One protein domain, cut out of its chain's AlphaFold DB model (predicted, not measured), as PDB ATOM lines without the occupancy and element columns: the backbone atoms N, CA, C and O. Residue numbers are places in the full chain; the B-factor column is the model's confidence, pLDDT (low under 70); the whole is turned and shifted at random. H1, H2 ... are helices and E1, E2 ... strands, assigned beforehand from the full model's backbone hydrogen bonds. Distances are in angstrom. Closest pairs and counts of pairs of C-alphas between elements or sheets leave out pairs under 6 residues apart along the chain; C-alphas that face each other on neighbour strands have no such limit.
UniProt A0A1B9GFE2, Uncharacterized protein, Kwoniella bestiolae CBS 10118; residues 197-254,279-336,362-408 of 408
ATOM      1  N   GLN A 197     294.074 343.959 157.803       94.81
ATOM      2  CA  GLN A 197     292.745 343.385 157.598       94.81
ATOM      3  C   GLN A 197     292.801 341.934 157.103       94.81
ATOM      4  O   GLN A 197     293.503 341.595 156.151       94.81
ATOM      5  N   TRP A 198     291.957 341.081 157.671       95.31
ATOM      6  CA  TRP A 198     291.693 339.734 157.171       95.31
ATOM      7  C   TRP A 198     290.252 339.625 156.682       95.31
ATOM      8  O   TRP A 198     289.345 340.197 157.278       95.31
ATOM      9  N   THR A 199     289.999 338.927 155.580       94.50
ATOM     10  CA  THR A 199     288.645 338.744 155.040       94.50
ATOM     11  C   THR A 199     288.434 337.309 154.585       94.50
ATOM     12  O   THR A 199     289.213 336.810 153.781       94.50
ATOM     13  N   GLU A 200     287.367 336.651 155.034       91.44
ATOM     14  CA  GLU A 200     287.012 335.298 154.589       91.44
ATOM     15  C   GLU A 200     285.602 335.227 154.018       91.44
ATOM     16  O   GLU A 200     284.652 335.774 154.579       91.44
ATOM     17  N   TYR A 201     285.462 334.500 152.911       88.19
ATOM     18  CA  TYR A 201     284.170 334.183 152.325       88.19
ATOM     19  C   TYR A 201     283.738 332.761 152.658       88.19
ATOM     20  O   TYR A 201     284.380 331.820 152.219       88.19
ATOM     21  N   SER A 202     282.606 332.614 153.350       68.88
ATOM     22  CA  SER A 202     281.922 331.340 153.603       68.88
ATOM     23  C   SER A 202     282.831 330.250 154.192       68.88
ATOM     24  O   SER A 202     283.063 329.234 153.531       68.88
ATOM     25  N   PRO A 203     283.339 330.413 155.430       58.53
ATOM     26  CA  PRO A 203     284.110 329.362 156.084       58.53
ATOM     27  C   PRO A 203     283.185 328.170 156.378       58.53
ATOM     28  O   PRO A 203     282.514 328.147 157.403       58.53
ATOM     29  N   LEU A 204     283.158 327.178 155.478       55.09
ATOM     30  CA  LEU A 204     282.299 325.979 155.532       55.09
ATOM     31  C   LEU A 204     282.380 325.190 156.851       55.09
ATOM     32  O   LEU A 204     281.493 324.400 157.136       55.09
ATOM     33  N   HIS A 205     283.414 325.429 157.660       55.56
ATOM     34  CA  HIS A 205     283.663 324.708 158.909       55.56
ATOM     35  C   HIS A 205     283.815 325.627 160.126       55.56
ATOM     36  O   HIS A 205     284.278 325.187 161.168       55.56
ATOM     37  N   GLY A 206     283.472 326.915 160.021       57.16
ATOM     38  CA  GLY A 206     283.503 327.805 161.185       57.16
ATOM     39  C   GLY A 206     284.901 328.108 161.739       57.16
ATOM     40  O   GLY A 206     285.008 328.504 162.895       57.16
ATOM     41  N   TYR A 207     285.960 327.973 160.929       64.94
ATOM     42  CA  TYR A 207     287.336 328.284 161.336       64.94
ATOM     43  C   TYR A 207     288.007 329.297 160.402       64.94
ATOM     44  O   TYR A 207     288.091 329.084 159.191       64.94
ATOM     45  N   CYS A 208     288.526 330.370 161.001       74.62
ATOM     46  CA  CYS A 208     289.402 331.364 160.386       74.62
ATOM     47  C   CYS A 208     290.801 331.024 160.904       74.62
ATOM     48  O   CYS A 208     291.364 329.999 160.528       74.62
ATOM     49  N   PHE A 209     291.307 331.767 161.879       82.50
ATOM     50  CA  PHE A 209     292.467 331.394 162.681       82.50
ATOM     51  C   PHE A 209     292.130 331.596 164.156       82.50
ATOM     52  O   PHE A 209     291.345 332.479 164.501       82.50
ATOM     53  N   GLU A 210     292.719 330.779 165.022       81.56
ATOM     54  CA  GLU A 210     292.578 330.956 166.462       81.56
ATOM     55  C   GLU A 210     293.694 331.877 166.968       81.56
ATOM     56  O   GLU A 210     294.872 331.615 166.692       81.56
ATOM     57  N   PRO A 211     293.359 332.966 167.681       87.12
ATOM     58  CA  PRO A 211     294.372 333.770 168.342       87.12
ATOM     59  C   PRO A 211     295.068 332.934 169.428       87.12
ATOM     60  O   PRO A 211     294.438 332.126 170.117       87.12
ATOM     61  N   LEU A 212     296.376 333.121 169.575       88.31
ATOM     62  CA  LEU A 212     297.204 332.482 170.593       88.31
ATOM     63  C   LEU A 212     297.428 333.444 171.757       88.31
ATOM     64  O   LEU A 212     297.484 334.656 171.573       88.31
ATOM     65  N   GLN A 213     297.666 332.908 172.953       86.69
ATOM     66  CA  GLN A 213     297.998 333.733 174.118       86.69
ATOM     67  C   GLN A 213     299.229 334.631 173.864       86.69
ATOM     68  O   GLN A 213     299.260 335.780 174.300       86.69
ATOM     69  N   SER A 214     300.221 334.136 173.115       86.62
ATOM     70  CA  SER A 214     301.423 334.893 172.739       86.62
ATOM     71  C   SER A 214     301.137 336.114 171.863       86.62
ATOM     72  O   SER A 214     301.952 337.025 171.836       86.62
ATOM     73  N   ASP A 215     299.986 336.175 171.185       86.12
ATOM     74  CA  ASP A 215     299.611 337.335 170.360       86.12
ATOM     75  C   ASP A 215     299.311 338.586 171.199       86.12
ATOM     76  O   ASP A 215     299.227 339.692 170.663       86.12
ATOM     77  N   PHE A 216     299.141 338.410 172.513       83.12
ATOM     78  CA  PHE A 216     298.786 339.461 173.464       83.12
ATOM     79  C   PHE A 216     299.861 339.696 174.527       83.12
ATOM     80  O   PHE A 216     299.723 340.609 175.340       83.12
ATOM     81  N   ILE A 217     300.930 338.894 174.532       72.69
ATOM     82  CA  ILE A 217     302.004 338.966 175.523       72.69
ATOM     83  C   ILE A 217     303.314 339.326 174.812       72.69
ATOM     84  O   ILE A 217     303.896 338.496 174.124       72.69
ATOM     85  N   GLY A 218     303.821 340.541 175.049       59.78
ATOM     86  CA  GLY A 218     305.250 340.836 174.876       59.78
ATOM     87  C   GLY A 218     305.757 341.339 173.515       59.78
ATOM     88  O   GLY A 218     306.911 341.069 173.201       59.78
ATOM     89  N   GLY A 219     304.994 342.110 172.734       61.38
ATOM     90  CA  GLY A 219     305.542 342.784 171.542       61.38
ATOM     91  C   GLY A 219     304.527 343.092 170.442       61.38
ATOM     92  O   GLY A 219     303.323 343.085 170.696       61.38
ATOM     93  N   GLU A 220     305.048 343.400 169.241       63.31
ATOM     94  CA  GLU A 220     304.290 343.709 168.016       63.31
ATOM     95  C   GLU A 220     303.203 342.669 167.738       63.31
ATOM     96  O   GLU A 220     303.424 341.458 167.742       63.31
ATOM     97  N   ARG A 221     302.002 343.180 167.502       69.94
ATOM     98  CA  ARG A 221     300.781 342.401 167.380       69.94
ATOM     99  C   ARG A 221     300.742 341.671 166.036       69.94
ATOM    100  O   ARG A 221     300.831 342.304 164.993       69.94
ATOM    101  N   VAL A 222     300.547 340.353 166.070       82.56
ATOM    102  CA  VAL A 222     300.485 339.514 164.854       82.56
ATOM    103  C   VAL A 222     299.072 339.444 164.262       82.56
ATOM    104  O   VAL A 222     298.911 339.243 163.064       82.56
ATOM    105  N   ILE A 223     298.034 339.606 165.087       90.19
ATOM    106  CA  ILE A 223     296.630 339.546 164.646       90.19
ATOM    107  C   ILE A 223     296.183 340.860 163.978       90.19
ATOM    108  O   ILE A 223     296.605 341.931 164.424       90.19
ATOM    109  N   PRO A 224     295.288 340.803 162.973       92.31
ATOM    110  CA  PRO A 224     294.800 341.987 162.273       92.31
ATOM    111  C   PRO A 224     293.953 342.867 163.196       92.31
ATOM    112  O   PRO A 224     293.408 342.413 164.207       92.31
ATOM    113  N   GLU A 225     293.776 344.128 162.819       92.50
ATOM    114  CA  GLU A 225     292.851 345.031 163.505       92.50
ATOM    115  C   GLU A 225     291.394 344.718 163.149       92.50
ATOM    116  O   GLU A 225     290.516 344.770 164.017       92.50
ATOM    117  N   LEU A 226     291.155 344.348 161.886       95.06
ATOM    118  CA  LEU A 226     289.838 344.070 161.322       95.06
ATOM    119  C   LEU A 226     289.778 342.665 160.707       95.06
ATOM    120  O   LEU A 226     290.570 342.316 159.833       95.06
ATOM    121  N   VAL A 227     288.781 341.880 161.105       95.19
ATOM    122  CA  VAL A 227     288.445 340.576 160.526       95.19
ATOM    123  C   VAL A 227     287.048 340.655 159.928       95.19
ATOM    124  O   VAL A 227     286.070 340.835 160.644       95.19
ATOM    125  N   VAL A 228     286.937 340.524 158.610       94.69
ATOM    126  CA  VAL A 228     285.666 340.536 157.879       94.69
ATOM    127  C   VAL A 228     285.273 339.110 157.513       94.69
ATOM    128  O   VAL A 228     286.053 338.377 156.912       94.69
ATOM    129  N   ILE A 229     284.052 338.702 157.835       92.12
ATOM    130  CA  ILE A 229     283.572 337.340 157.596       92.12
ATOM    131  C   ILE A 229     282.270 337.415 156.829       92.12
ATOM    132  O   ILE A 229     281.263 337.894 157.340       92.12
ATOM    133  N   HIS A 230     282.272 336.909 155.604       90.38
ATOM    134  CA  HIS A 230     281.047 336.738 154.841       90.38
ATOM    135  C   HIS A 230     280.436 335.377 155.153       90.38
ATOM    136  O   HIS A 230     281.080 334.346 154.967       90.38
ATOM    137  N   THR A 231     279.181 335.367 155.588       86.56
ATOM    138  CA  THR A 231     278.478 334.152 156.010       86.56
ATOM    139  C   THR A 231     277.040 334.136 155.502       86.56
ATOM    140  O   THR A 231     276.447 335.185 155.243       86.56
ATOM    141  N   THR A 232     276.476 332.942 155.348       80.50
ATOM    142  CA  THR A 232     275.037 332.718 155.141       80.50
ATOM    143  C   THR A 232     274.297 332.456 156.455       80.50
ATOM    144  O   THR A 232     273.082 332.294 156.430       80.50
ATOM    145  N   LEU A 233     275.017 332.413 157.587       80.00
ATOM    146  CA  LEU A 233     274.554 331.932 158.899       80.00
ATOM    147  C   LEU A 233     274.151 330.447 158.926       80.00
ATOM    148  O   LEU A 233     273.651 329.965 159.938       80.00
ATOM    149  N   GLU A 234     274.384 329.701 157.845       73.50
ATOM    150  CA  GLU A 234     274.243 328.245 157.831       73.50
ATOM    151  C   GLU A 234     275.450 327.642 158.572       73.50
ATOM    152  O   GLU A 234     276.461 327.295 157.966       73.50
ATOM    153  N   GLY A 235     275.373 327.605 159.905       71.06
ATOM    154  CA  GLY A 235     276.442 327.138 160.790       71.06
ATOM    155  C   GLY A 235     277.116 328.248 161.599       71.06
ATOM    156  O   GLY A 235     276.817 329.438 161.466       71.06
ATOM    157  N   THR A 236     278.043 327.847 162.469       73.88
ATOM    158  CA  THR A 236     278.852 328.778 163.266       73.88
ATOM    159  C   THR A 236     279.941 329.420 162.419       73.88
ATOM    160  O   THR A 236     280.513 328.774 161.542       73.88
ATOM    161  N   PHE A 237     280.301 330.661 162.733       80.12
ATOM    162  CA  PHE A 237     281.423 331.358 162.109       80.12
ATOM    163  C   PHE A 237     282.468 331.770 163.162       80.12
ATOM    164  O   PHE A 237     282.121 332.027 164.308       80.12
ATOM    165  N   PRO A 238     283.757 331.821 162.810       81.88
ATOM    166  CA  PRO A 238     284.831 332.044 163.778       81.88
ATOM    167  C   PRO A 238     284.892 333.514 164.204       81.88
ATOM    168  O   PRO A 238     285.058 334.371 163.348       81.88
ATOM    169  N   LEU A 239     284.844 333.834 165.496       89.19
ATOM    170  CA  LEU A 239     285.238 335.171 165.965       89.19
ATOM    171  C   LEU A 239     286.699 335.178 166.407       89.19
ATOM    172  O   LEU A 239     287.158 334.272 167.102       89.19
ATOM    173  N   VAL A 240     287.420 336.236 166.049       91.50
ATOM    174  CA  VAL A 240     288.807 336.450 166.460       91.50
ATOM    175  C   VAL A 240     288.826 337.453 167.607       91.50
ATOM    176  O   VAL A 240     288.648 338.662 167.419       91.50
ATOM    177  N   TRP A 241     289.039 336.944 168.818       92.00
ATOM    178  CA  TRP A 241     289.103 337.764 170.024       92.00
ATOM    179  C   TRP A 241     290.286 338.731 169.991       92.00
ATOM    180  O   TRP A 241     291.344 338.450 169.430       92.00
ATOM    181  N   GLY A 242     290.064 339.907 170.566       91.75
ATOM    182  CA  GLY A 242     290.963 341.050 170.538       91.75
ATOM    183  C   GLY A 242     290.862 341.904 169.274       91.75
ATOM    184  O   GLY A 242     291.567 342.903 169.200       91.75
ATOM    185  N   THR A 243     290.033 341.559 168.283       93.69
ATOM    186  CA  THR A 243     289.923 342.282 166.997       93.69
ATOM    187  C   THR A 243     288.533 342.883 166.775       93.69
ATOM    188  O   THR A 243     287.570 342.536 167.466       93.69
ATOM    189  N   THR A 244     288.406 343.758 165.773       96.00
ATOM    190  CA  THR A 244     287.093 344.136 165.236       96.00
ATOM    191  C   THR A 244     286.632 343.061 164.257       96.00
ATOM    192  O   THR A 244     287.238 342.866 163.211       96.00
ATOM    193  N   ASN A 245     285.548 342.366 164.584       95.12
ATOM    194  CA  ASN A 245     284.925 341.327 163.778       95.12
ATOM    195  C   ASN A 245     283.729 341.920 163.031       95.12
ATOM    196  O   ASN A 245     282.722 342.262 163.645       95.12
ATOM    197  N   ARG A 246     283.819 342.021 161.705       95.19
ATOM    198  CA  ARG A 246     282.752 342.495 160.821       95.19
ATOM    199  C   ARG A 246     282.099 341.322 160.102       95.19
ATOM    200  O   ARG A 246     282.660 340.753 159.169       95.19
ATOM    201  N   ILE A 247     280.892 340.975 160.514       92.88
ATOM    202  CA  ILE A 247     280.129 339.846 159.991       92.88
ATOM    203  C   ILE A 247     279.175 340.348 158.911       92.88
ATOM    204  O   ILE A 247     278.241 341.097 159.180       92.88
ATOM    205  N   MET A 248     279.412 339.925 157.676       91.75
ATOM    206  CA  MET A 248     278.635 340.293 156.500       91.75
ATOM    207  C   MET A 248     277.688 339.150 156.134       91.75
ATOM    208  O   MET A 248     278.093 338.162 155.515       91.75
ATOM    209  N   VAL A 249     276.416 339.291 156.495       88.06
ATOM    210  CA  VAL A 249     275.389 338.288 156.212       88.06
ATOM    211  C   VAL A 249     274.903 338.436 154.774       88.06
ATOM    212  O   VAL A 249     274.432 339.492 154.343       88.06
ATOM    213  N   ASN A 250     275.055 337.362 154.004       83.81
ATOM    214  CA  ASN A 250     274.686 337.303 152.599       83.81
ATOM    215  C   ASN A 250     273.561 336.285 152.376       83.81
ATOM    216  O   ASN A 250     273.636 335.168 152.892       83.81
ATOM    217  N   PRO A 251     272.546 336.619 151.559       74.38
ATOM    218  CA  PRO A 251     271.516 335.661 151.193       74.38
ATOM    219  C   PRO A 251     272.113 334.547 150.328       74.38
ATOM    220  O   PRO A 251     272.949 334.792 149.452       74.38
ATOM    221  N   ARG A 252     271.647 333.314 150.535       70.00
ATOM    222  CA  ARG A 252     271.987 332.186 149.667       70.00
ATOM    223  C   ARG A 252     271.334 332.378 148.299       70.00
ATOM    224  O   ARG A 252     270.108 332.480 148.200       70.00
ATOM    225  N   LYS A 253     272.138 332.407 147.232       61.62
ATOM    226  CA  LYS A 253     271.611 332.455 145.862       61.62
ATOM    227  C   LYS A 253     270.964 331.105 145.544       61.62
ATOM    228  O   LYS A 253     271.652 330.094 145.505       61.62
ATOM    229  N   GLY A 254     269.644 331.092 145.343       53.47
ATOM    230  CA  GLY A 254     268.884 329.893 144.952       53.47
ATOM    231  C   GLY A 254     267.672 329.545 145.823       53.47
ATOM    232  O   GLY A 254     266.925 328.644 145.456       53.47
ATOM    233  N   MET A 279     273.522 323.141 161.610       46.47
ATOM    234  CA  MET A 279     273.120 323.865 160.396       46.47
ATOM    235  C   MET A 279     271.710 324.428 160.600       46.47
ATOM    236  O   MET A 279     270.737 323.674 160.656       46.47
ATOM    237  N   LEU A 280     271.594 325.754 160.729       52.03
ATOM    238  CA  LEU A 280     270.293 326.418 160.660       52.03
ATOM    239  C   LEU A 280     269.584 326.014 159.351       52.03
ATOM    240  O   LEU A 280     270.246 325.905 158.313       52.03
ATOM    241  N   PRO A 281     268.262 325.757 159.374       51.50
ATOM    242  CA  PRO A 281     267.542 325.323 158.186       51.50
ATOM    243  C   PRO A 281     267.682 326.359 157.068       51.50
ATOM    244  O   PRO A 281     267.573 327.562 157.306       51.50
ATOM    245  N   ALA A 282     267.891 325.885 155.837       51.78
ATOM    246  CA  ALA A 282     267.961 326.742 154.660       51.78
ATOM    247  C   ALA A 282     266.654 327.548 154.526       51.78
ATOM    248  O   ALA A 282     265.595 326.998 154.219       51.78
ATOM    249  N   GLY A 283     266.709 328.856 154.781       58.28
ATOM    250  CA  GLY A 283     265.540 329.730 154.715       58.28
ATOM    251  C   GLY A 283     265.649 330.966 155.601       58.28
ATOM    252  O   GLY A 283     266.649 331.196 156.272       58.28
ATOM    253  N   ARG A 284     264.597 331.794 155.586       62.78
ATOM    254  CA  ARG A 284     264.510 332.954 156.482       62.78
ATOM    255  C   ARG A 284     264.350 332.489 157.933       62.78
ATOM    256  O   ARG A 284     263.421 331.715 158.194       62.78
ATOM    257  N   LEU A 285     265.185 333.011 158.827       69.56
ATOM    258  CA  LEU A 285     265.277 332.639 160.240       69.56
ATOM    259  C   LEU A 285     264.252 333.389 161.092       69.56
ATOM    260  O   LEU A 285     263.921 334.549 160.812       69.56
ATOM    261  N   LEU A 286     263.772 332.729 162.147       80.31
ATOM    262  CA  LEU A 286     263.048 333.403 163.223       80.31
ATOM    263  C   LEU A 286     264.022 334.210 164.090       80.31
ATOM    264  O   LEU A 286     265.198 333.865 164.214       80.31
ATOM    265  N   GLU A 287     263.519 335.270 164.727       82.94
ATOM    266  CA  GLU A 287     264.313 336.141 165.606       82.94
ATOM    267  C   GLU A 287     265.058 335.333 166.686       82.94
ATOM    268  O   GLU A 287     266.258 335.506 166.890       82.94
ATOM    269  N   ASP A 288     264.366 334.383 167.320       82.38
ATOM    270  CA  ASP A 288     264.910 333.538 168.390       82.38
ATOM    271  C   ASP A 288     266.036 332.612 167.918       82.38
ATOM    272  O   ASP A 288     267.004 332.384 168.647       82.38
ATOM    273  N   GLU A 289     265.916 332.071 166.706       82.38
ATOM    274  CA  GLU A 289     266.922 331.188 166.110       82.38
ATOM    275  C   GLU A 289     268.184 331.969 165.757       82.38
ATOM    276  O   GLU A 289     269.295 331.505 166.018       82.38
ATOM    277  N   LEU A 290     268.012 333.183 165.227       83.88
ATOM    278  CA  LEU A 290     269.115 334.083 164.933       83.88
ATOM    279  C   LEU A 290     269.864 334.480 166.208       83.88
ATOM    280  O   LEU A 290     271.087 334.345 166.256       83.88
ATOM    281  N   VAL A 291     269.147 334.940 167.241       87.06
ATOM    282  CA  VAL A 291     269.751 335.315 168.531       87.06
ATOM    283  C   VAL A 291     270.523 334.129 169.104       87.06
ATOM    284  O   VAL A 291     271.692 334.275 169.453       87.06
ATOM    285  N   ARG A 292     269.911 332.936 169.137       86.00
ATOM    286  CA  ARG A 292     270.562 331.722 169.641       86.00
ATOM    287  C   ARG A 292     271.829 331.388 168.857       86.00
ATOM    288  O   ARG A 292     272.843 331.085 169.474       86.00
ATOM    289  N   SER A 293     271.784 331.458 167.528       83.81
ATOM    290  CA  SER A 293     272.932 331.169 166.662       83.81
ATOM    291  C   SER A 293     274.092 332.145 166.887       83.81
ATOM    292  O   SER A 293     275.241 331.723 167.041       83.81
ATOM    293  N   LEU A 294     273.800 333.445 166.994       87.19
ATOM    294  CA  LEU A 294     274.810 334.472 167.264       87.19
ATOM    295  C   LEU A 294     275.422 334.314 168.662       87.19
ATOM    296  O   LEU A 294     276.644 334.283 168.788       87.19
ATOM    297  N   VAL A 295     274.599 334.139 169.700       87.19
ATOM    298  CA  VAL A 295     275.066 333.914 171.081       87.19
ATOM    299  C   VAL A 295     275.914 332.646 171.168       87.19
ATOM    300  O   VAL A 295     277.002 332.655 171.742       87.19
ATOM    301  N   TYR A 296     275.454 331.556 170.557       86.00
ATOM    302  CA  TYR A 296     276.200 330.304 170.519       86.00
ATOM    303  C   TYR A 296     277.555 330.471 169.825       86.00
ATOM    304  O   TYR A 296     278.573 330.013 170.340       86.00
ATOM    305  N   THR A 297     277.587 331.195 168.705       86.12
ATOM    306  CA  THR A 297     278.819 331.503 167.974       86.12
ATOM    307  C   THR A 297     279.807 332.306 168.826       86.12
ATOM    308  O   THR A 297     280.997 331.983 168.859       86.12
ATOM    309  N   ILE A 298     279.318 333.301 169.572       87.75
ATOM    310  CA  ILE A 298     280.122 334.097 170.510       87.75
ATOM    311  C   ILE A 298     280.735 333.211 171.597       87.75
ATOM    312  O   ILE A 298     281.944 333.255 171.829       87.75
ATOM    313  N   ILE A 299     279.916 332.377 172.241       85.44
ATOM    314  CA  ILE A 299     280.358 331.493 173.326       85.44
ATOM    315  C   ILE A 299     281.386 330.483 172.813       85.44
ATOM    316  O   ILE A 299     282.420 330.285 173.453       85.44
ATOM    317  N   ARG A 300     281.114 329.857 171.665       84.88
ATOM    318  CA  ARG A 300     281.978 328.834 171.064       84.88
ATOM    319  C   ARG A 300     283.316 329.402 170.606       84.88
ATOM    320  O   ARG A 300     284.321 328.709 170.699       84.88
ATOM    321  N   SER A 301     283.337 330.651 170.148       86.62
ATOM    322  CA  SER A 301     284.565 331.302 169.688       86.62
ATOM    323  C   SER A 301     285.460 331.794 170.831       86.62
ATOM    324  O   SER A 301     286.565 332.249 170.561       86.62
ATOM    325  N   ASN A 302     285.004 331.761 172.092       87.25
ATOM    326  CA  ASN A 302     285.783 332.221 173.248       87.25
ATOM    327  C   ASN A 302     286.984 331.287 173.525       87.25
ATOM    328  O   ASN A 302     286.767 330.134 173.921       87.25
ATOM    329  N   PRO A 303     288.242 331.751 173.365       87.25
ATOM    330  CA  PRO A 303     289.410 330.894 173.484       87.25
ATOM    331  C   PRO A 303     289.598 330.383 174.921       87.25
ATOM    332  O   PRO A 303     289.584 331.173 175.868       87.25
ATOM    333  N   PRO A 304     289.882 329.083 175.131       87.19
ATOM    334  CA  PRO A 304     290.063 328.535 176.478       87.19
ATOM    335  C   PRO A 304     291.188 329.192 177.287       87.19
ATOM    336  O   PRO A 304     291.122 329.223 178.518       87.19
ATOM    337  N   TRP A 305     292.229 329.698 176.617       88.31
ATOM    338  CA  TRP A 305     293.352 330.374 177.265       88.31
ATOM    339  C   TRP A 305     292.988 331.770 177.780       88.31
ATOM    340  O   TRP A 305     293.605 332.215 178.743       88.31
ATOM    341  N   LEU A 306     291.965 332.428 177.221       86.94
ATOM    342  CA  LEU A 306     291.563 333.779 177.623       86.94
ATOM    343  C   LEU A 306     291.105 333.806 179.087       86.94
ATOM    344  O   LEU A 306     291.484 334.688 179.845       86.94
ATOM    345  N   ARG A 307     290.397 332.756 179.523       83.12
ATOM    346  CA  ARG A 307     289.961 332.572 180.923       83.12
ATOM    347  C   ARG A 307     291.100 332.277 181.903       83.12
ATOM    348  O   ARG A 307     290.860 332.210 183.103       83.12
ATOM    349  N   ARG A 308     292.302 331.988 181.396       86.56
ATOM    350  CA  ARG A 308     293.495 331.675 182.197       86.56
ATOM    351  C   ARG A 308     294.461 332.856 182.283       86.56
ATOM    352  O   ARG A 308     295.458 332.740 182.991       86.56
ATOM    353  N   MET A 309     294.210 333.936 181.539       84.50
ATOM    354  CA  MET A 309     295.014 335.152 181.617       84.50
ATOM    355  C   MET A 309     294.759 335.882 182.933       84.50
ATOM    356  O   MET A 309     293.756 335.637 183.609       84.50
ATOM    357  N   ASP A 310     295.674 336.782 183.294       88.06
ATOM    358  CA  ASP A 310     295.379 337.713 184.373       88.06
ATOM    359  C   ASP A 310     294.207 338.624 183.989       88.06
ATOM    360  O   ASP A 310     293.879 338.830 182.817       88.06
ATOM    361  N   GLU A 311     293.553 339.155 185.013       86.44
ATOM    362  CA  GLU A 311     292.313 339.901 184.852       86.44
ATOM    363  C   GLU A 311     292.474 341.160 183.990       86.44
ATOM    364  O   GLU A 311     291.552 341.518 183.258       86.44
ATOM    365  N   VAL A 312     293.642 341.808 184.045       87.31
ATOM    366  CA  VAL A 312     293.944 343.039 183.302       87.31
ATOM    367  C   VAL A 312     294.157 342.723 181.823       87.31
ATOM    368  O   VAL A 312     293.659 343.432 180.948       87.31
ATOM    369  N   GLN A 313     294.872 341.639 181.527       87.00
ATOM    370  CA  GLN A 313     295.067 341.149 180.168       87.00
ATOM    371  C   GLN A 313     293.750 340.701 179.543       87.00
ATOM    372  O   GLN A 313     293.481 341.045 178.393       87.00
ATOM    373  N   GLN A 314     292.915 339.983 180.296       88.75
ATOM    374  CA  GLN A 314     291.601 339.570 179.819       88.75
ATOM    375  C   GLN A 314     290.726 340.787 179.486       88.75
ATOM    376  O   GLN A 314     290.176 340.851 178.390       88.75
ATOM    377  N   GLU A 315     290.646 341.778 180.380       88.19
ATOM    378  CA  GLU A 315     289.874 343.005 180.140       88.19
ATOM    379  C   GLU A 315     290.393 343.784 178.918       88.19
ATOM    380  O   GLU A 315     289.602 344.287 178.124       88.19
ATOM    381  N   SER A 316     291.712 343.816 178.703       89.38
ATOM    382  CA  SER A 316     292.329 344.426 177.515       89.38
ATOM    383  C   SER A 316     291.941 343.718 176.208       89.38
ATOM    384  O   SER A 316     291.715 344.375 175.188       89.38
ATOM    385  N   VAL A 317     291.847 342.383 176.210       90.62
ATOM    386  CA  VAL A 317     291.384 341.610 175.046       90.62
ATOM    387  C   VAL A 317     289.891 341.832 174.809       90.62
ATOM    388  O   VAL A 317     289.490 342.067 173.666       90.62
ATOM    389  N   ASP A 318     289.080 341.798 175.866       90.12
ATOM    390  CA  ASP A 318     287.634 342.020 175.796       90.12
ATOM    391  C   ASP A 318     287.319 343.422 175.249       90.12
ATOM    392  O   ASP A 318     286.582 343.534 174.274       90.12
ATOM    393  N   GLU A 319     287.958 344.477 175.770       89.38
ATOM    394  CA  GLU A 319     287.767 345.868 175.321       89.38
ATOM    395  C   GLU A 319     288.103 346.073 173.833       89.38
ATOM    396  O   GLU A 319     287.496 346.897 173.144       89.38
ATOM    397  N   ARG A 320     289.078 345.325 173.310       90.81
ATOM    398  CA  ARG A 320     289.452 345.387 171.890       90.81
ATOM    399  C   ARG A 320     288.552 344.542 170.999       90.81
ATOM    400  O   ARG A 320     288.566 344.729 169.782       90.81
ATOM    401  N   THR A 321     287.806 343.608 171.576       94.00
ATOM    402  CA  THR A 321     286.903 342.742 170.828       94.00
ATOM    403  C   THR A 321     285.637 343.518 170.495       94.00
ATOM    404  O   THR A 321     284.843 343.859 171.370       94.00
ATOM    405  N   LYS A 322     285.431 343.791 169.208       95.25
ATOM    406  CA  LYS A 322     284.208 344.425 168.700       95.25
ATOM    407  C   LYS A 322     283.531 343.489 167.718       95.25
ATOM    408  O   LYS A 322     284.215 342.880 166.903       95.25
ATOM    409  N   ILE A 323     282.213 343.362 167.783       94.81
ATOM    410  CA  ILE A 323     281.427 342.515 166.884       94.81
ATOM    411  C   ILE A 323     280.407 343.398 166.176       94.81
ATOM    412  O   ILE A 323     279.491 343.931 166.790       94.81
ATOM    413  N   GLU A 324     280.552 343.545 164.869       94.75
ATOM    414  CA  GLU A 324     279.630 344.292 164.026       94.75
ATOM    415  C   GLU A 324     278.946 343.317 163.073       94.75
ATOM    416  O   GLU A 324     279.624 342.637 162.302       94.75
ATOM    417  N   VAL A 325     277.617 343.236 163.094       92.38
ATOM    418  CA  VAL A 325     276.867 342.352 162.192       92.38
ATOM    419  C   VAL A 325     276.051 343.191 161.219       92.38
ATOM    420  O   VAL A 325     275.243 344.020 161.631       92.38
ATOM    421  N   TYR A 326     276.244 342.941 159.927       92.19
ATOM    422  CA  TYR A 326     275.592 343.641 158.825       92.19
ATOM    423  C   TYR A 326     274.787 342.666 157.972       92.19
ATOM    424  O   TYR A 326     275.189 341.516 157.775       92.19
ATOM    425  N   GLY A 327     273.690 343.137 157.383       88.44
ATOM    426  CA  GLY A 327     272.944 342.367 156.387       88.44
ATOM    427  C   GLY A 327     271.921 341.385 156.958       88.44
ATOM    428  O   GLY A 327     271.420 340.547 156.204       88.44
ATOM    429  N   LEU A 328     271.600 341.469 158.254       87.12
ATOM    430  CA  LEU A 328     270.602 340.610 158.904       87.12
ATOM    431  C   LEU A 328     269.195 340.794 158.331       87.12
ATOM    432  O   LEU A 328     268.404 339.850 158.298       87.12
ATOM    433  N   GLU A 329     268.891 341.974 157.803       81.44
ATOM    434  CA  GLU A 329     267.635 342.267 157.117       81.44
ATOM    435  C   GLU A 329     267.376 341.346 155.914       81.44
ATOM    436  O   GLU A 329     266.226 341.132 155.542       81.44
ATOM    437  N   ASN A 330     268.425 340.745 155.342       76.56
ATOM    438  CA  ASN A 330     268.307 339.832 154.203       76.56
ATOM    439  C   ASN A 330     267.859 338.415 154.603       76.56
ATOM    440  O   ASN A 330     267.465 337.634 153.737       76.56
ATOM    441  N   VAL A 331     267.943 338.066 155.890       77.25
ATOM    442  CA  VAL A 331     267.658 336.715 156.410       77.25
ATOM    443  C   VAL A 331     266.526 336.688 157.438       77.25
ATOM    444  O   VAL A 331     265.934 335.631 157.661       77.25
ATOM    445  N   LEU A 332     266.190 337.830 158.038       77.56
ATOM    446  CA  LEU A 332     265.112 337.952 159.016       77.56
ATOM    447  C   LEU A 332     263.728 337.819 158.367       77.56
ATOM    448  O   LEU A 332     263.407 338.491 157.385       77.56
ATOM    449  N   ARG A 333     262.853 336.995 158.961       68.00
ATOM    450  CA  ARG A 333     261.404 337.135 158.749       68.00
ATOM    451  C   ARG A 333     260.910 338.290 159.606       68.00
ATOM    452  O   ARG A 333     260.736 338.130 160.809       68.00
ATOM    453  N   LEU A 334     260.643 339.437 158.991       63.56
ATOM    454  CA  LEU A 334     259.707 340.362 159.611       63.56
ATOM    455  C   LEU A 334     258.331 339.702 159.549       63.56
ATOM    456  O   LEU A 334     257.839 339.398 158.460       63.56
ATOM    457  N   ASN A 335     257.744 339.416 160.711       53.00
ATOM    458  CA  ASN A 335     256.311 339.180 160.779       53.00
ATOM    459  C   ASN A 335     255.661 340.500 160.359       53.00
ATOM    460  O   ASN A 335     255.589 341.440 161.149       53.00
ATOM    461  N   ASP A 336     255.289 340.608 159.085       47.41
ATOM    462  CA  ASP A 336     254.418 341.677 158.621       47.41
ATOM    463  C   ASP A 336     253.058 341.460 159.300       47.41
ATOM    464  O   ASP A 336     252.168 340.798 158.765       47.41
ATOM    465  N   GLU A 362     262.246 351.648 157.279       59.09
ATOM    466  CA  GLU A 362     263.593 351.803 157.834       59.09
ATOM    467  C   GLU A 362     263.569 351.942 159.367       59.09
ATOM    468  O   GLU A 362     264.309 351.268 160.082       59.09
ATOM    469  N   THR A 363     262.611 352.712 159.891       62.34
ATOM    470  CA  THR A 363     262.392 352.852 161.339       62.34
ATOM    471  C   THR A 363     261.892 351.568 162.008       62.34
ATOM    472  O   THR A 363     262.228 351.326 163.169       62.34
ATOM    473  N   SER A 364     261.128 350.713 161.315       72.88
ATOM    474  CA  SER A 364     260.716 349.411 161.859       72.88
ATOM    475  C   SER A 364     261.871 348.404 161.863       72.88
ATOM    476  O   SER A 364     262.053 347.702 162.857       72.88
ATOM    477  N   HIS A 365     262.706 348.395 160.821       73.62
ATOM    478  CA  HIS A 365     263.905 347.559 160.745       73.62
ATOM    479  C   HIS A 365     264.918 347.891 161.847       73.62
ATOM    480  O   HIS A 365     265.367 346.984 162.547       73.62
ATOM    481  N   LEU A 366     265.224 349.174 162.066       78.00
ATOM    482  CA  LEU A 366     266.144 349.598 163.129       78.00
ATOM    483  C   LEU A 366     265.639 349.210 164.526       78.00
ATOM    484  O   LEU A 366     266.425 348.783 165.369       78.00
ATOM    485  N   ARG A 367     264.322 349.271 164.767       82.81
ATOM    486  CA  ARG A 367     263.727 348.791 166.029       82.81
ATOM    487  C   ARG A 367     263.902 347.287 166.213       82.81
ATOM    488  O   ARG A 367     264.194 346.848 167.320       82.81
ATOM    489  N   VAL A 368     263.720 346.498 165.155       83.31
ATOM    490  CA  VAL A 368     263.902 345.039 165.211       83.31
ATOM    491  C   VAL A 368     265.362 344.692 165.492       83.31
ATOM    492  O   VAL A 368     265.616 343.892 166.388       83.31
ATOM    493  N   LEU A 369     266.312 345.339 164.810       86.06
ATOM    494  CA  LEU A 369     267.741 345.157 165.078       86.06
ATOM    495  C   LEU A 369     268.096 345.540 166.522       86.06
ATOM    496  O   LEU A 369     268.738 344.749 167.203       86.06
ATOM    497  N   GLY A 370     267.597 346.669 167.035       86.12
ATOM    498  CA  GLY A 370     267.820 347.066 168.431       86.12
ATOM    499  C   GLY A 370     267.290 346.049 169.451       86.12
ATOM    500  O   GLY A 370     267.971 345.740 170.428       86.12
ATOM    501  N   ARG A 371     266.108 345.455 169.210       88.44
ATOM    502  CA  ARG A 371     265.578 344.372 170.063       88.44
ATOM    503  C   ARG A 371     266.446 343.116 170.007       88.44
ATOM    504  O   ARG A 371     266.723 342.532 171.049       88.44
ATOM    505  N   ILE A 372     266.878 342.700 168.814       88.44
ATOM    506  CA  ILE A 372     267.755 341.531 168.638       88.44
ATOM    507  C   ILE A 372     269.079 341.761 169.367       88.44
ATOM    508  O   ILE A 372     269.538 340.879 170.088       88.44
ATOM    509  N   GLU A 373     269.671 342.946 169.222       89.62
ATOM    510  CA  GLU A 373     270.923 343.306 169.882       89.62
ATOM    511  C   GLU A 373     270.800 343.236 171.408       89.62
ATOM    512  O   GLU A 373     271.603 342.561 172.052       89.62
ATOM    513  N   SER A 374     269.759 343.850 171.980       88.44
ATOM    514  CA  SER A 374     269.471 343.791 173.421       88.44
ATOM    515  C   SER A 374     269.345 342.345 173.913       88.44
ATOM    516  O   SER A 374     269.985 341.963 174.889       88.44
ATOM    517  N   ARG A 375     268.634 341.487 173.172       90.50
ATOM    518  CA  ARG A 375     268.504 340.065 173.520       90.50
ATOM    519  C   ARG A 375     269.825 339.299 173.445       90.50
ATOM    520  O   ARG A 375     270.039 338.401 174.259       90.50
ATOM    521  N   ILE A 376     270.700 339.615 172.486       88.25
ATOM    522  CA  ILE A 376     272.039 339.007 172.400       88.25
ATOM    523  C   ILE A 376     272.887 339.432 173.599       88.25
ATOM    524  O   ILE A 376     273.557 338.582 174.186       88.25
ATOM    525  N   ARG A 377     272.839 340.714 173.982       88.62
ATOM    526  CA  ARG A 377     273.551 341.257 175.149       88.62
ATOM    527  C   ARG A 377     273.107 340.558 176.435       88.62
ATOM    528  O   ARG A 377     273.947 339.982 177.129       88.62
ATOM    529  N   ASP A 378     271.798 340.467 176.664       87.00
ATOM    530  CA  ASP A 378     271.212 339.798 177.832       87.00
ATOM    531  C   ASP A 378     271.638 338.325 177.930       87.00
ATOM    532  O   ASP A 378     272.130 337.870 178.967       87.00
ATOM    533  N   GLN A 379     271.509 337.569 176.834       88.94
ATOM    534  CA  GLN A 379     271.879 336.147 176.801       88.94
ATOM    535  C   GLN A 379     273.392 335.922 176.887       88.94
ATOM    536  O   GLN A 379     273.834 334.878 177.368       88.94
ATOM    537  N   SER A 380     274.186 336.912 176.483       83.00
ATOM    538  CA  SER A 380     275.641 336.907 176.629       83.00
ATOM    539  C   SER A 380     276.096 337.410 178.001       83.00
ATOM    540  O   SER A 380     277.293 337.446 178.251       83.00
ATOM    541  N   SER A 381     275.184 337.751 178.924       87.06
ATOM    542  CA  SER A 381     275.502 338.343 180.235       87.06
ATOM    543  C   SER A 381     276.260 339.680 180.155       87.06
ATOM    544  O   SER A 381     277.161 339.931 180.964       87.06
ATOM    545  N   ILE A 382     275.892 340.536 179.200       85.06
ATOM    546  CA  ILE A 382     276.481 341.860 178.955       85.06
ATOM    547  C   ILE A 382     275.420 342.937 179.183       85.06
ATOM    548  O   ILE A 382     274.279 342.796 178.760       85.06
ATOM    549  N   SER A 383     275.806 344.003 179.876       82.88
ATOM    550  CA  SER A 383     274.968 345.176 180.146       82.88
ATOM    551  C   SER A 383     274.912 346.147 178.959       82.88
ATOM    552  O   SER A 383     275.659 346.011 177.988       82.88
ATOM    553  N   GLU A 384     274.041 347.156 179.043       82.50
ATOM    554  CA  GLU A 384     273.931 348.213 178.026       82.50
ATOM    555  C   GLU A 384     275.226 349.034 177.877       82.50
ATOM    556  O   GLU A 384     275.555 349.446 176.770       82.50
ATOM    557  N   ASP A 385     276.015 349.177 178.949       81.75
ATOM    558  CA  ASP A 385     277.288 349.918 178.966       81.75
ATOM    559  C   ASP A 385     278.507 349.071 178.532       81.75
ATOM    560  O   ASP A 385     279.637 349.352 178.941       81.75
ATOM    561  N   ASP A 386     278.295 347.991 177.769       85.12
ATOM    562  CA  ASP A 386     279.339 347.043 177.338       85.12
ATOM    563  C   ASP A 386     280.162 346.476 178.515       85.12
ATOM    564  O   ASP A 386     281.386 346.344 178.454       85.12
ATOM    565  N   ARG A 387     279.499 346.132 179.629       82.19
ATOM    566  CA  ARG A 387     280.140 345.487 180.791       82.19
ATOM    567  C   ARG A 387     279.559 344.121 181.100       82.19
ATOM    568  O   ARG A 387     278.344 343.938 181.046       82.19
ATOM    569  N   TRP A 388     280.405 343.189 181.523       82.69
ATOM    570  CA  TRP A 388     279.983 341.888 182.034       82.69
ATOM    571  C   TRP A 388     279.102 342.063 183.278       82.69
ATOM    572  O   TRP A 388     279.544 342.635 184.272       82.69
ATOM    573  N   ILE A 389     277.886 341.510 183.276       82.31
ATOM    574  CA  ILE A 389     276.913 341.687 184.374       82.31
ATOM    575  C   ILE A 389     277.455 341.151 185.708       82.31
ATOM    576  O   ILE A 389     277.231 341.741 186.760       82.31
ATOM    577  N   LYS A 390     278.192 340.034 185.681       79.00
ATOM    578  CA  LYS A 390     278.694 339.383 186.904       79.00
ATOM    579  C   LYS A 390     279.885 340.097 187.541       79.00
ATOM    580  O   LYS A 390     280.033 340.030 188.755       79.00
ATOM    581  N   SER A 391     280.753 340.714 186.740       79.38
ATOM    582  CA  SER A 391     282.016 341.297 187.219       79.38
ATOM    583  C   SER A 391     282.049 342.825 187.164       79.38
ATOM    584  O   SER A 391     282.910 343.427 187.797       79.38
ATOM    585  N   GLY A 392     281.151 343.463 186.407       75.44
ATOM    586  CA  GLY A 392     281.138 344.910 186.168       75.44
ATOM    587  C   GLY A 392     282.295 345.431 185.302       75.44
ATOM    588  O   GLY A 392     282.422 346.647 185.133       75.44
ATOM    589  N   ARG A 393     283.141 344.541 184.767       80.88
ATOM    590  CA  ARG A 393     284.298 344.866 183.910       80.88
ATOM    591  C   ARG A 393     283.886 345.105 182.469       80.88
ATOM    592  O   ARG A 393     282.815 344.639 182.078       80.88
ATOM    593  N   LYS A 394     284.737 345.772 181.683       84.44
ATOM    594  CA  LYS A 394     284.498 345.917 180.241       84.44
ATOM    595  C   LYS A 394     284.373 344.539 179.585       84.44
ATOM    596  O   LYS A 394     285.162 343.638 179.859       84.44
ATOM    597  N   ALA A 395     283.340 344.387 178.773       83.75
ATOM    598  CA  ALA A 395     283.104 343.246 177.908       83.75
ATOM    599  C   ALA A 395     283.394 343.646 176.456       83.75
ATOM    600  O   ALA A 395     283.697 344.803 176.159       83.75
ATOM    601  N   PHE A 396     283.271 342.685 175.544       88.00
ATOM    602  CA  PHE A 396     283.236 343.001 174.122       88.00
ATOM    603  C   PHE A 396     281.982 343.821 173.784       88.00
ATOM    604  O   PHE A 396     280.923 343.634 174.388       88.00
ATOM    605  N   SER A 397     282.082 344.685 172.776       89.94
ATOM    606  CA  SER A 397     280.929 345.430 172.253       89.94
ATOM    607  C   SER A 397     280.304 344.692 171.070       89.94
ATOM    608  O   SER A 397     281.039 344.190 170.212       89.94
ATOM    609  N   ILE A 398     278.975 344.690 170.959       90.31
ATOM    610  CA  ILE A 398     278.253 344.180 169.785       90.31
ATOM    611  C   ILE A 398     277.325 345.250 169.206       90.31
ATOM    612  O   ILE A 398     276.664 345.953 169.959       90.31
ATOM    613  N   GLY A 399     277.271 345.371 167.880       90.25
ATOM    614  CA  GLY A 399     276.350 346.271 167.187       90.25
ATOM    615  C   GLY A 399     275.753 345.631 165.939       90.25
ATOM    616  O   GLY A 399     276.476 345.027 165.139       90.25
ATOM    617  N   LEU A 400     274.439 345.771 165.759       88.81
ATOM    618  CA  LEU A 400     273.737 345.318 164.555       88.81
ATOM    619  C   LEU A 400     273.440 346.510 163.638       88.81
ATOM    620  O   LEU A 400     272.858 347.503 164.069       88.81
ATOM    621  N   ARG A 401     273.840 346.420 162.367       87.06
ATOM    622  CA  ARG A 401     273.764 347.523 161.395       87.06
ATOM    623  C   ARG A 401     273.105 347.090 160.090       87.06
ATOM    624  O   ARG A 401     273.118 345.910 159.729       87.06
ATOM    625  N   SER A 402     272.534 348.053 159.371       82.31
ATOM    626  CA  SER A 402     271.994 347.817 158.032       82.31
ATOM    627  C   SER A 402     273.142 347.646 157.042       82.31
ATOM    628  O   SER A 402     274.186 348.284 157.167       82.31
ATOM    629  N   LYS A 403     272.969 346.827 155.998       75.44
ATOM    630  CA  LYS A 403     273.974 346.727 154.926       75.44
ATOM    631  C   LYS A 403     274.180 348.048 154.174       75.44
ATOM    632  O   LYS A 403     275.212 348.226 153.539       75.44
ATOM    633  N   GLN A 404     273.214 348.961 154.232       70.44
ATOM    634  CA  GLN A 404     273.339 350.290 153.627       70.44
ATOM    635  C   GLN A 404     274.353 351.180 154.363       70.44
ATOM    636  O   GLN A 404     274.895 352.091 153.751       70.44
ATOM    637  N   ASP A 405     274.696 350.847 155.610       60.03
ATOM    638  CA  ASP A 405     275.647 351.606 156.431       60.03
ATOM    639  C   ASP A 405     277.120 351.328 156.063       60.03
ATOM    640  O   ASP A 405     278.023 351.883 156.681       60.03
ATOM    641  N   THR A 406     277.396 350.451 155.085       59.78
ATOM    642  CA  THR A 406     278.767 350.075 154.681       59.78
ATOM    643  C   THR A 406     279.289 350.844 153.463       59.78
ATOM    644  O   THR A 406     280.209 350.361 152.805       59.78
ATOM    645  N   SER A 407     278.679 351.966 153.078       35.00
ATOM    646  CA  SER A 407     279.047 352.733 151.875       35.00
ATOM    647  C   SER A 407     280.236 353.690 152.062       35.00
ATOM    648  O   SER A 407     280.244 354.743 151.428       35.00
ATOM    649  N   ASP A 408     281.214 353.308 152.885       32.16
ATOM    650  CA  ASP A 408     282.465 354.051 153.114       32.16
ATOM    651  C   ASP A 408     283.686 353.295 152.570       32.16
ATOM    652  O   ASP A 408     283.832 352.083 152.877       32.16
TER     653      ASP A 408
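Overview. This is residues 197 to 254, 279 to 336 and 362 to 408 of the 408 residues of an uncharacterized protein of Kwoniella bestiolae CBS 10118 (UniProt A0A1B9GFE2). Five parallel strands stand side by side in a twisted wall; the helix H4 packs over the edge strand E5, and H2 crosses H4 on that same side of the wall, farther from the strands, while the other side is largely bare. H3 and the short H1 lie toward the end where the strands begin, and the short H5 grazes the sheet near the end of E5. The printed part has 163 residues with five named helices and five named strands, in the order E1 H1 E2 E3 H2 H3 E4 H4 E5 H5; the sheet's order is E1 E2 E3 E4 E5, all parallel. The class is mixed, helices and strands, with 77 residues in named elements, under half of those printed. The whole is compact, with a radius of gyration of the C-alphas of 15.9 A, and elongated in outline, spanning 51 by 32 by 32 A.

Along the chain. Find C-alpha 197 at (292.745, 343.385, 157.598); from there E1 runs to residue 201. H1 holds residues 213 to 216. E2, residues 226 to 231, is 16.0 A long from first to last C-alpha, and E3, residues 244 to 249, is 15.9 A long. Beyond the first cut, look at C-alpha 287, at (264.313, 336.141, 165.606): H2 runs from there to residue 300, 19.9 A. H3, residues 311 to 320, measures 14.4 A, and E4 follows with residues 322 to 326. After the second cut comes H4, residues 362 to 379, the longest helix at 26.0 A. E5 takes residues 397 to 401, and H5 takes residues 403 to 406, ending at C-alpha 406 at (278.767, 350.075, 154.681).

Arrangement. Begin at edge strand E1, parallel to E2 at 7 degrees; look for N 198 and O 226, 2.9 A apart and within hydrogen-bond range. E1, H1 and E2 form a strand-helix-strand unit, two parallel neighbour strands with a helix between them in the chain, and its crossover is right-handed. E2 and E3 are parallel at 19 degrees, with N 229 and O 246 within range at 2.8 A. E3 and E4 stand at 17 degrees, with N 245 and O 322 at 2.7 A, and E4 and the edge strand E5 at 14 degrees, with N 323 and O 397 at 2.8 A. H4 is on the sheet, over E5, at a height of 8.0 A over the sheet, on a local plane resting on just 6 C-alphas; it runs along the strands, at 19 degrees to E5 on the local plane. The closest C-alphas of H4 and E5 are those of Leu 369 and Leu 400, 6.0 A apart. H4 touches H2 with residues 372 to 379 alone, the C-alphas of Val 291 and Ile 376 being closest at 5.8 A; they run the same way at a steep tilt of 44 degrees. H2 is not on the sheet, and H3 only just is not, with 4 pairs of C-alphas within 10 A. H1 and H3 are close but not clearly touching, the C-alphas of Phe 216 and Gln 313 being 7.9 A apart. H5 only grazes the sheet with its residues 403 to 406. In H2, H3 and H4 every O i to N i+4 pair is within hydrogen-bond range; H1 and H5 are too short for such a pair.

Size, cuts and confidence. The two C-alphas farthest apart are those of Gly 218 and Asp 336, 53.4 A. Residues 255 to 278 are not printed, with 17.1 A between C-alphas 254 and 279; residues 337 to 361 are not printed either, with 13.7 A between C-alphas 336 and 362. The links E1 to H1, E2 to E3 and H4 to E5 are long. Mean pLDDT of the printed part is 80.8; look for values under 70 at 29 residues, among them 202 to 207, 279 to 285 and 405 to 408, the last being the chain's last residue.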